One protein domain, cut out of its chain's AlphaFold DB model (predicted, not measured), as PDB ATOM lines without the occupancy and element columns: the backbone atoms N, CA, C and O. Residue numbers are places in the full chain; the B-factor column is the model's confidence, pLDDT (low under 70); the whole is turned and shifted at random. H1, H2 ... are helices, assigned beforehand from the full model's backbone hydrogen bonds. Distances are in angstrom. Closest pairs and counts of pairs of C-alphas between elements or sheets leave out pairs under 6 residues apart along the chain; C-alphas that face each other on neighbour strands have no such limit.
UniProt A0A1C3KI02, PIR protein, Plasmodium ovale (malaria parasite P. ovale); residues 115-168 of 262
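Overview. This is residues 115 to 168 of the 262 residues of the protein "PIR protein" of Plasmodium ovale (malaria parasite P. ovale) (UniProt A0A1C3KI02). Picture a long helical hairpin: H1 and H2 run side by side, close together near the turn that joins them and spread apart towards the other end, where the loop of residues 115 to 124 crosses from the H2 side to H1. The printed part has 54 residues with two named helices, H1 then H2, and no named strand; its class is all helix. It is loose, with a radius of gyration of the C-alphas of 12.7 A, and spans 39 by 18 by 15 A, a rod.

Arrangement. Go from Lys 115 to H1, residues 125 to 144, and over a tight link of 3 residues to H2, residues 148 to 167. In this hairpin, residues 135 to 142 of H1 touch residues 148 to 154 of H2; the closest C-alphas, of Cys 142 and Cys 151, are 5.4 A apart. The helices run opposite ways at a shallow tilt of 26 degrees. Each O i to N i+4 pair in H1 is within hydrogen-bond range, and 15 of 16 in H2.

Along the chain. Find C-alpha 125 at (-15.617, -17.061, 36.807); H1 runs 29.3 A from there. H2 runs 29.7 A to C-alpha 167 at (-1.684, -12.599, 40.146).

Size, cuts and confidence. The C-alphas farthest apart, of Asp 119 and Asp 146, are 38.8 A apart. The printed part has no cut, and residues 117 to 121 have pLDDT under 70.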
ATOM      1  N   LYS A 115      -7.130 -23.130  39.437       85.00
ATOM      2  CA  LYS A 115      -5.766 -22.651  39.705       85.00
ATOM      3  C   LYS A 115      -4.749 -23.193  38.700       85.00
ATOM      4  O   LYS A 115      -3.842 -22.467  38.309       85.00
ATOM      5  N   ASP A 116      -4.898 -24.454  38.295       73.25
ATOM      6  CA  ASP A 116      -3.959 -25.127  37.388       73.25
ATOM      7  C   ASP A 116      -4.226 -24.819  35.903       73.25
ATOM      8  O   ASP A 116      -3.552 -25.351  35.010       73.25
ATOM      9  N   ALA A 117      -5.201 -23.952  35.607       67.75
ATOM     10  CA  ALA A 117      -5.373 -23.427  34.266       67.75
ATOM     11  C   ALA A 117      -4.085 -22.687  33.871       67.75
ATOM     12  O   ALA A 117      -3.632 -21.781  34.559       67.75
ATOM     13  N   ARG A 118      -3.465 -23.086  32.751       61.47
ATOM     14  CA  ARG A 118      -2.171 -22.538  32.276       61.47
ATOM     15  C   ARG A 118      -2.194 -21.038  31.978       61.47
ATOM     16  O   ARG A 118      -1.163 -20.477  31.614       61.47
ATOM     17  N   ASP A 119      -3.363 -20.427  32.060       64.94
ATOM     18  CA  ASP A 119      -3.566 -19.011  31.873       64.94
ATOM     19  C   ASP A 119      -3.962 -18.415  33.225       64.94
ATOM     20  O   ASP A 119      -4.919 -18.870  33.845       64.94
ATOM     21  N   ASN A 120      -3.249 -17.379  33.670       65.62
ATOM     22  CA  ASN A 120      -3.550 -16.644  34.907       65.62
ATOM     23  C   ASN A 120      -4.831 -15.792  34.762       65.62
ATOM     24  O   ASN A 120      -4.992 -14.754  35.405       65.62
ATOM     25  N   SER A 121      -5.724 -16.168  33.854       67.00
ATOM     26  CA  SER A 121      -6.986 -15.511  33.585       67.00
ATOM     27  C   SER A 121      -8.102 -16.298  34.265       67.00
ATOM     28  O   SER A 121      -8.148 -17.529  34.235       67.00
ATOM     29  N   CYS A 122      -9.030 -15.585  34.901       74.69
ATOM     30  CA  CYS A 122     -10.202 -16.176  35.540       74.69
ATOM     31  C   CYS A 122     -11.230 -16.616  34.495       74.69
ATOM     32  O   CYS A 122     -12.356 -16.138  34.475       74.69
ATOM     33  N   THR A 123     -10.843 -17.512  33.593       71.56
ATOM     34  CA  THR A 123     -11.698 -17.998  32.501       71.56
ATOM     35  C   THR A 123     -12.916 -18.765  33.006       71.56
ATOM     36  O   THR A 123     -13.908 -18.867  32.290       71.56
ATOM     37  N   ASN A 124     -12.873 -19.260  34.248       77.69
ATOM     38  CA  ASN A 124     -13.974 -19.972  34.887       77.69
ATOM     39  C   ASN A 124     -14.561 -19.202  36.080       77.69
ATOM     40  O   ASN A 124     -14.592 -19.691  37.209       77.69
ATOM     41  N   GLU A 125     -15.026 -17.978  35.818       84.31
ATOM     42  CA  GLU A 125     -15.617 -17.061  36.807       84.31
ATOM     43  C   GLU A 125     -16.645 -17.742  37.719       84.31
ATOM     44  O   GLU A 125     -16.603 -17.568  38.934       84.31
ATOM     45  N   GLY A 126     -17.515 -18.588  37.155       87.81
ATOM     46  CA  GLY A 126     -18.531 -19.314  37.919       87.81
ATOM     47  C   GLY A 126     -17.949 -20.273  38.962       87.81
ATOM     48  O   GLY A 126     -18.477 -20.359  40.068       87.81
ATOM     49  N   GLN A 127     -16.847 -20.965  38.658       88.56
ATOM     50  CA  GLN A 127     -16.181 -21.843  39.626       88.56
ATOM     51  C   GLN A 127     -15.443 -21.053  40.705       88.56
ATOM     52  O   GLN A 127     -15.485 -21.432  41.876       88.56
ATOM     53  N   VAL A 128     -14.791 -19.950  40.330       90.12
ATOM     54  CA  VAL A 128     -14.093 -19.088  41.293       90.12
ATOM     55  C   VAL A 128     -15.090 -18.444  42.257       90.12
ATOM     56  O   VAL A 128     -14.840 -18.412  43.463       90.12
ATOM     57  N   GLN A 129     -16.247 -18.020  41.744       92.81
ATOM     58  CA  GLN A 129     -17.362 -17.518  42.539       92.81
ATOM     59  C   GLN A 129     -17.895 -18.588  43.503       92.81
ATOM     60  O   GLN A 129     -17.955 -18.349  44.707       92.81
ATOM     61  N   GLN A 130     -18.203 -19.791  43.008       93.62
ATOM     62  CA  GLN A 130     -18.677 -20.901  43.849       93.62
ATOM     63  C   GLN A 130     -17.673 -21.289  44.940       93.62
ATOM     64  O   GLN A 130     -18.063 -21.680  46.039       93.62
ATOM     65  N   CYS A 131     -16.377 -21.190  44.647       95.12
ATOM     66  CA  CYS A 131     -15.316 -21.442  45.612       95.12
ATOM     67  C   CYS A 131     -15.364 -20.436  46.772       95.12
ATOM     68  O   CYS A 131     -15.367 -20.842  47.933       95.12
ATOM     69  N   ALA A 132     -15.485 -19.141  46.462       95.00
ATOM     70  CA  ALA A 132     -15.621 -18.087  47.466       95.00
ATOM     71  C   ALA A 132     -16.926 -18.215  48.277       95.00
ATOM     72  O   ALA A 132     -16.925 -18.042  49.493       95.00
ATOM     73  N   GLU A 133     -18.038 -18.566  47.626       95.31
ATOM     74  CA  GLU A 133     -19.326 -18.790  48.296       95.31
ATOM     75  C   GLU A 133     -19.271 -19.973  49.268       95.31
ATOM     76  O   GLU A 133     -19.720 -19.853  50.409       95.31
ATOM     77  N   LYS A 134     -18.665 -21.095  48.858       96.31
ATOM     78  CA  LYS A 134     -18.443 -22.248  49.740       96.31
ATOM     79  C   LYS A 134     -17.549 -21.905  50.921       96.31
ATOM     80  O   LYS A 134     -17.879 -22.284  52.039       96.31
ATOM     81  N   TYR A 135     -16.464 -21.166  50.690       96.44
ATOM     82  CA  TYR A 135     -15.608 -20.685  51.770       96.44
ATOM     83  C   TYR A 135     -16.416 -19.905  52.818       96.44
ATOM     84  O   TYR A 135     -16.311 -20.200  54.002       96.44
ATOM     85  N   ASN A 136     -17.284 -18.978  52.398       94.00
ATOM     86  CA  ASN A 136     -18.103 -18.193  53.329       94.00
ATOM     87  C   ASN A 136     -19.055 -19.063  54.164       94.00
ATOM     88  O   ASN A 136     -19.190 -18.836  55.360       94.00
ATOM     89  N   ILE A 137     -19.670 -20.086  53.560       93.81
ATOM     90  CA  ILE A 137     -20.506 -21.050  54.295       93.81
ATOM     91  C   ILE A 137     -19.671 -21.785  55.353       93.81
ATOM     92  O   ILE A 137     -20.111 -21.967  56.486       93.81
ATOM     93  N   TYR A 138     -18.452 -22.191  55.003       93.88
ATOM     94  CA  TYR A 138     -17.557 -22.911  55.909       93.88
ATOM     95  C   TYR A 138     -16.980 -22.024  57.018       93.88
ATOM     96  O   TYR A 138     -16.706 -22.520  58.108       93.88
ATOM     97  N   VAL A 139     -16.876 -20.712  56.799       92.12
ATOM     98  CA  VAL A 139     -16.570 -19.741  57.859       92.12
ATOM     99  C   VAL A 139     -17.667 -19.736  58.931       92.12
ATOM    100  O   VAL A 139     -17.351 -19.766  60.119       92.12
ATOM    101  N   ASP A 140     -18.943 -19.766  58.536       88.75
ATOM    102  CA  ASP A 140     -20.052 -19.844  59.495       88.75
ATOM    103  C   ASP A 140     -20.027 -21.168  60.281       88.75
ATOM    104  O   ASP A 140     -20.225 -21.173  61.498       88.75
ATOM    105  N   GLU A 141     -19.721 -22.290  59.615       88.06
ATOM    106  CA  GLU A 141     -19.544 -23.593  60.279       88.06
ATOM    107  C   GLU A 141     -18.366 -23.578  61.267       88.06
ATOM    108  O   GLU A 141     -18.495 -24.065  62.391       88.06
ATOM    109  N   CYS A 142     -17.249 -22.953  60.891       89.12
ATOM    110  CA  CYS A 142     -16.080 -22.770  61.748       89.12
ATOM    111  C   CYS A 142     -16.409 -21.980  63.030       89.12
ATOM    112  O   CYS A 142     -15.900 -22.313  64.105       89.12
ATOM    113  N   TYR A 143     -17.267 -20.957  62.945       84.56
ATOM    114  CA  TYR A 143     -17.708 -20.188  64.114       84.56
ATOM    115  C   TYR A 143     -18.708 -20.930  65.002       84.56
ATOM    116  O   TYR A 143     -18.768 -20.656  66.201       84.56
ATOM    117  N   ALA A 144     -19.507 -21.827  64.425       84.00
ATOM    118  CA  ALA A 144     -20.495 -22.609  65.161       84.00
ATOM    119  C   ALA A 144     -19.894 -23.846  65.853       84.00
ATOM    120  O   ALA A 144     -20.440 -24.295  66.861       84.00
ATOM    121  N   GLY A 145     -18.812 -24.402  65.300       80.56
ATOM    122  CA  GLY A 145     -18.127 -25.587  65.815       80.56
ATOM    123  C   GLY A 145     -16.952 -25.282  66.747       80.56
ATOM    124  O   GLY A 145     -16.590 -24.131  66.978       80.56
ATOM    125  N   ASP A 146     -16.330 -26.343  67.259       77.56
ATOM    126  CA  ASP A 146     -15.149 -26.323  68.131       77.56
ATOM    127  C   ASP A 146     -13.871 -26.847  67.449       77.56
ATOM    128  O   ASP A 146     -12.789 -26.697  68.000       77.56
ATOM    129  N   ASP A 147     -13.964 -27.335  66.211       83.12
ATOM    130  CA  ASP A 147     -12.839 -27.825  65.397       83.12
ATOM    131  C   ASP A 147     -11.881 -26.679  65.005       83.12
ATOM    132  O   ASP A 147     -12.080 -25.998  63.996       83.12
ATOM    133  N   ASP A 148     -10.896 -26.399  65.866       84.75
ATOM    134  CA  ASP A 148      -9.863 -25.376  65.640       84.75
ATOM    135  C   ASP A 148      -9.049 -25.690  64.374       84.75
ATOM    136  O   ASP A 148      -8.798 -24.785  63.580       84.75
ATOM    137  N   ASP A 149      -8.730 -26.968  64.124       86.06
ATOM    138  CA  ASP A 149      -7.949 -27.395  62.954       86.06
ATOM    139  C   ASP A 149      -8.658 -27.028  61.642       86.06
ATOM    140  O   ASP A 149      -8.030 -26.561  60.691       86.06
ATOM    141  N   PHE A 150      -9.981 -27.215  61.579       90.06
ATOM    142  CA  PHE A 150     -10.782 -26.823  60.417       90.06
ATOM    143  C   PHE A 150     -10.726 -25.316  60.160       90.06
ATOM    144  O   PHE A 150     -10.566 -24.880  59.019       90.06
ATOM    145  N   CYS A 151     -10.839 -24.515  61.217       91.62
ATOM    146  CA  CYS A 151     -10.766 -23.062  61.130       91.62
ATOM    147  C   CYS A 151      -9.385 -22.568  60.699       91.62
ATOM    148  O   CYS A 151      -9.289 -21.703  59.825       91.62
ATOM    149  N   ASP A 152      -8.329 -23.130  61.281       91.25
ATOM    150  CA  ASP A 152      -6.950 -22.806  60.936       91.25
ATOM    151  C   ASP A 152      -6.666 -23.152  59.470       91.25
ATOM    152  O   ASP A 152      -6.069 -22.359  58.733       91.25
ATOM    153  N   GLU A 153      -7.172 -24.293  58.999       93.31
ATOM    154  CA  GLU A 153      -6.995 -24.702  57.612       93.31
ATOM    155  C   GLU A 153      -7.798 -23.846  56.623       93.31
ATOM    156  O   GLU A 153      -7.319 -23.558  55.524       93.31
ATOM    157  N   LEU A 154      -8.981 -23.356  56.998       95.69
ATOM    158  CA  LEU A 154      -9.689 -22.365  56.187       95.69
ATOM    159  C   LEU A 154      -8.912 -21.036  56.109       95.69
ATOM    160  O   LEU A 154      -8.861 -20.422  55.041       95.69
ATOM    161  N   GLU A 155      -8.253 -20.594  57.182       94.69
ATOM    162  CA  GLU A 155      -7.415 -19.385  57.137       94.69
ATOM    163  C   GLU A 155      -6.186 -19.600  56.226       94.69
ATOM    164  O   GLU A 155      -5.828 -18.713  55.441       94.69
ATOM    165  N   ASN A 156      -5.594 -20.801  56.224       95.31
ATOM    166  CA  ASN A 156      -4.553 -21.189  55.259       95.31
ATOM    167  C   ASN A 156      -5.080 -21.185  53.814       95.31
ATOM    168  O   ASN A 156      -4.431 -20.660  52.895       95.31
ATOM    169  N   PHE A 157      -6.277 -21.735  53.603       96.88
ATOM    170  CA  PHE A 157      -6.943 -21.730  52.306       96.88
ATOM    171  C   PHE A 157      -7.150 -20.297  51.807       96.88
ATOM    172  O   PHE A 157      -6.812 -19.990  50.661       96.88
ATOM    173  N   LYS A 158      -7.630 -19.394  52.670       96.19
ATOM    174  CA  LYS A 158      -7.806 -17.974  52.352       96.19
ATOM    175  C   LYS A 158      -6.515 -17.352  51.836       96.19
ATOM    176  O   LYS A 158      -6.525 -16.707  50.788       96.19
ATOM    177  N   GLN A 159      -5.400 -17.551  52.539       95.00
ATOM    178  CA  GLN A 159      -4.106 -17.020  52.104       95.00
ATOM    179  C   GLN A 159      -3.722 -17.549  50.718       95.00
ATOM    180  O   GLN A 159      -3.264 -16.792  49.860       95.00
ATOM    181  N   THR A 160      -3.947 -18.841  50.480       94.44
ATOM    182  CA  THR A 160      -3.668 -19.492  49.196       94.44
ATOM    183  C   THR A 160      -4.527 -18.914  48.070       94.44
ATOM    184  O   THR A 160      -3.999 -18.562  47.011       94.44
ATOM    185  N   TYR A 161      -5.830 -18.770  48.308       94.44
ATOM    186  CA  TYR A 161      -6.782 -18.190  47.368       94.44
ATOM    187  C   TYR A 161      -6.413 -16.748  47.016       94.44
ATOM    188  O   TYR A 161      -6.252 -16.412  45.845       94.44
ATOM    189  N   GLU A 162      -6.200 -15.894  48.015       94.38
ATOM    190  CA  GLU A 162      -5.896 -14.479  47.792       94.38
ATOM    191  C   GLU A 162      -4.555 -14.278  47.089       94.38
ATOM    192  O   GLU A 162      -4.418 -13.387  46.251       94.38
ATOM    193  N   ASN A 163      -3.555 -15.114  47.382       92.50
ATOM    194  CA  ASN A 163      -2.277 -15.071  46.677       92.50
ATOM    195  C   ASN A 163      -2.427 -15.415  45.193       92.50
ATOM    196  O   ASN A 163      -1.830 -14.731  44.364       92.50
ATOM    197  N   TYR A 164      -3.259 -16.402  44.858       90.38
ATOM    198  CA  TYR A 164      -3.625 -16.672  43.469       90.38
ATOM    199  C   TYR A 164      -4.357 -15.471  42.847       90.38
ATOM    200  O   TYR A 164      -3.955 -14.971  41.798       90.38
ATOM    201  N   MET A 165      -5.366 -14.924  43.529       89.69
ATOM    202  CA  MET A 165      -6.173 -13.808  43.017       89.69
ATOM    203  C   MET A 165      -5.387 -12.503  42.815       89.69
ATOM    204  O   MET A 165      -5.785 -11.681  41.989       89.69
ATOM    205  N   LYS A 166      -4.264 -12.298  43.519       88.44
ATOM    206  CA  LYS A 166      -3.349 -11.162  43.284       88.44
ATOM    207  C   LYS A 166      -2.708 -11.208  41.902       88.44
ATOM    208  O   LYS A 166      -2.512 -10.162  41.289       88.44
ATOM    209  N   THR A 167      -2.337 -12.399  41.446       83.81
ATOM    210  CA  THR A 167      -1.684 -12.599  40.146       83.81
ATOM    211  C   THR A 167      -2.679 -12.836  39.019       83.81
ATOM    212  O   THR A 167      -2.320 -12.681  37.852       83.81
ATOM    213  N   SER A 168      -3.917 -13.196  39.357       83.88
ATOM    214  CA  SER A 168      -4.943 -13.552  38.385       83.88
ATOM    215  C   SER A 168      -5.714 -12.342  37.858       83.88
ATOM    216  O   SER A 168      -6.140 -11.451  38.600       83.88
TER     217      SER A 168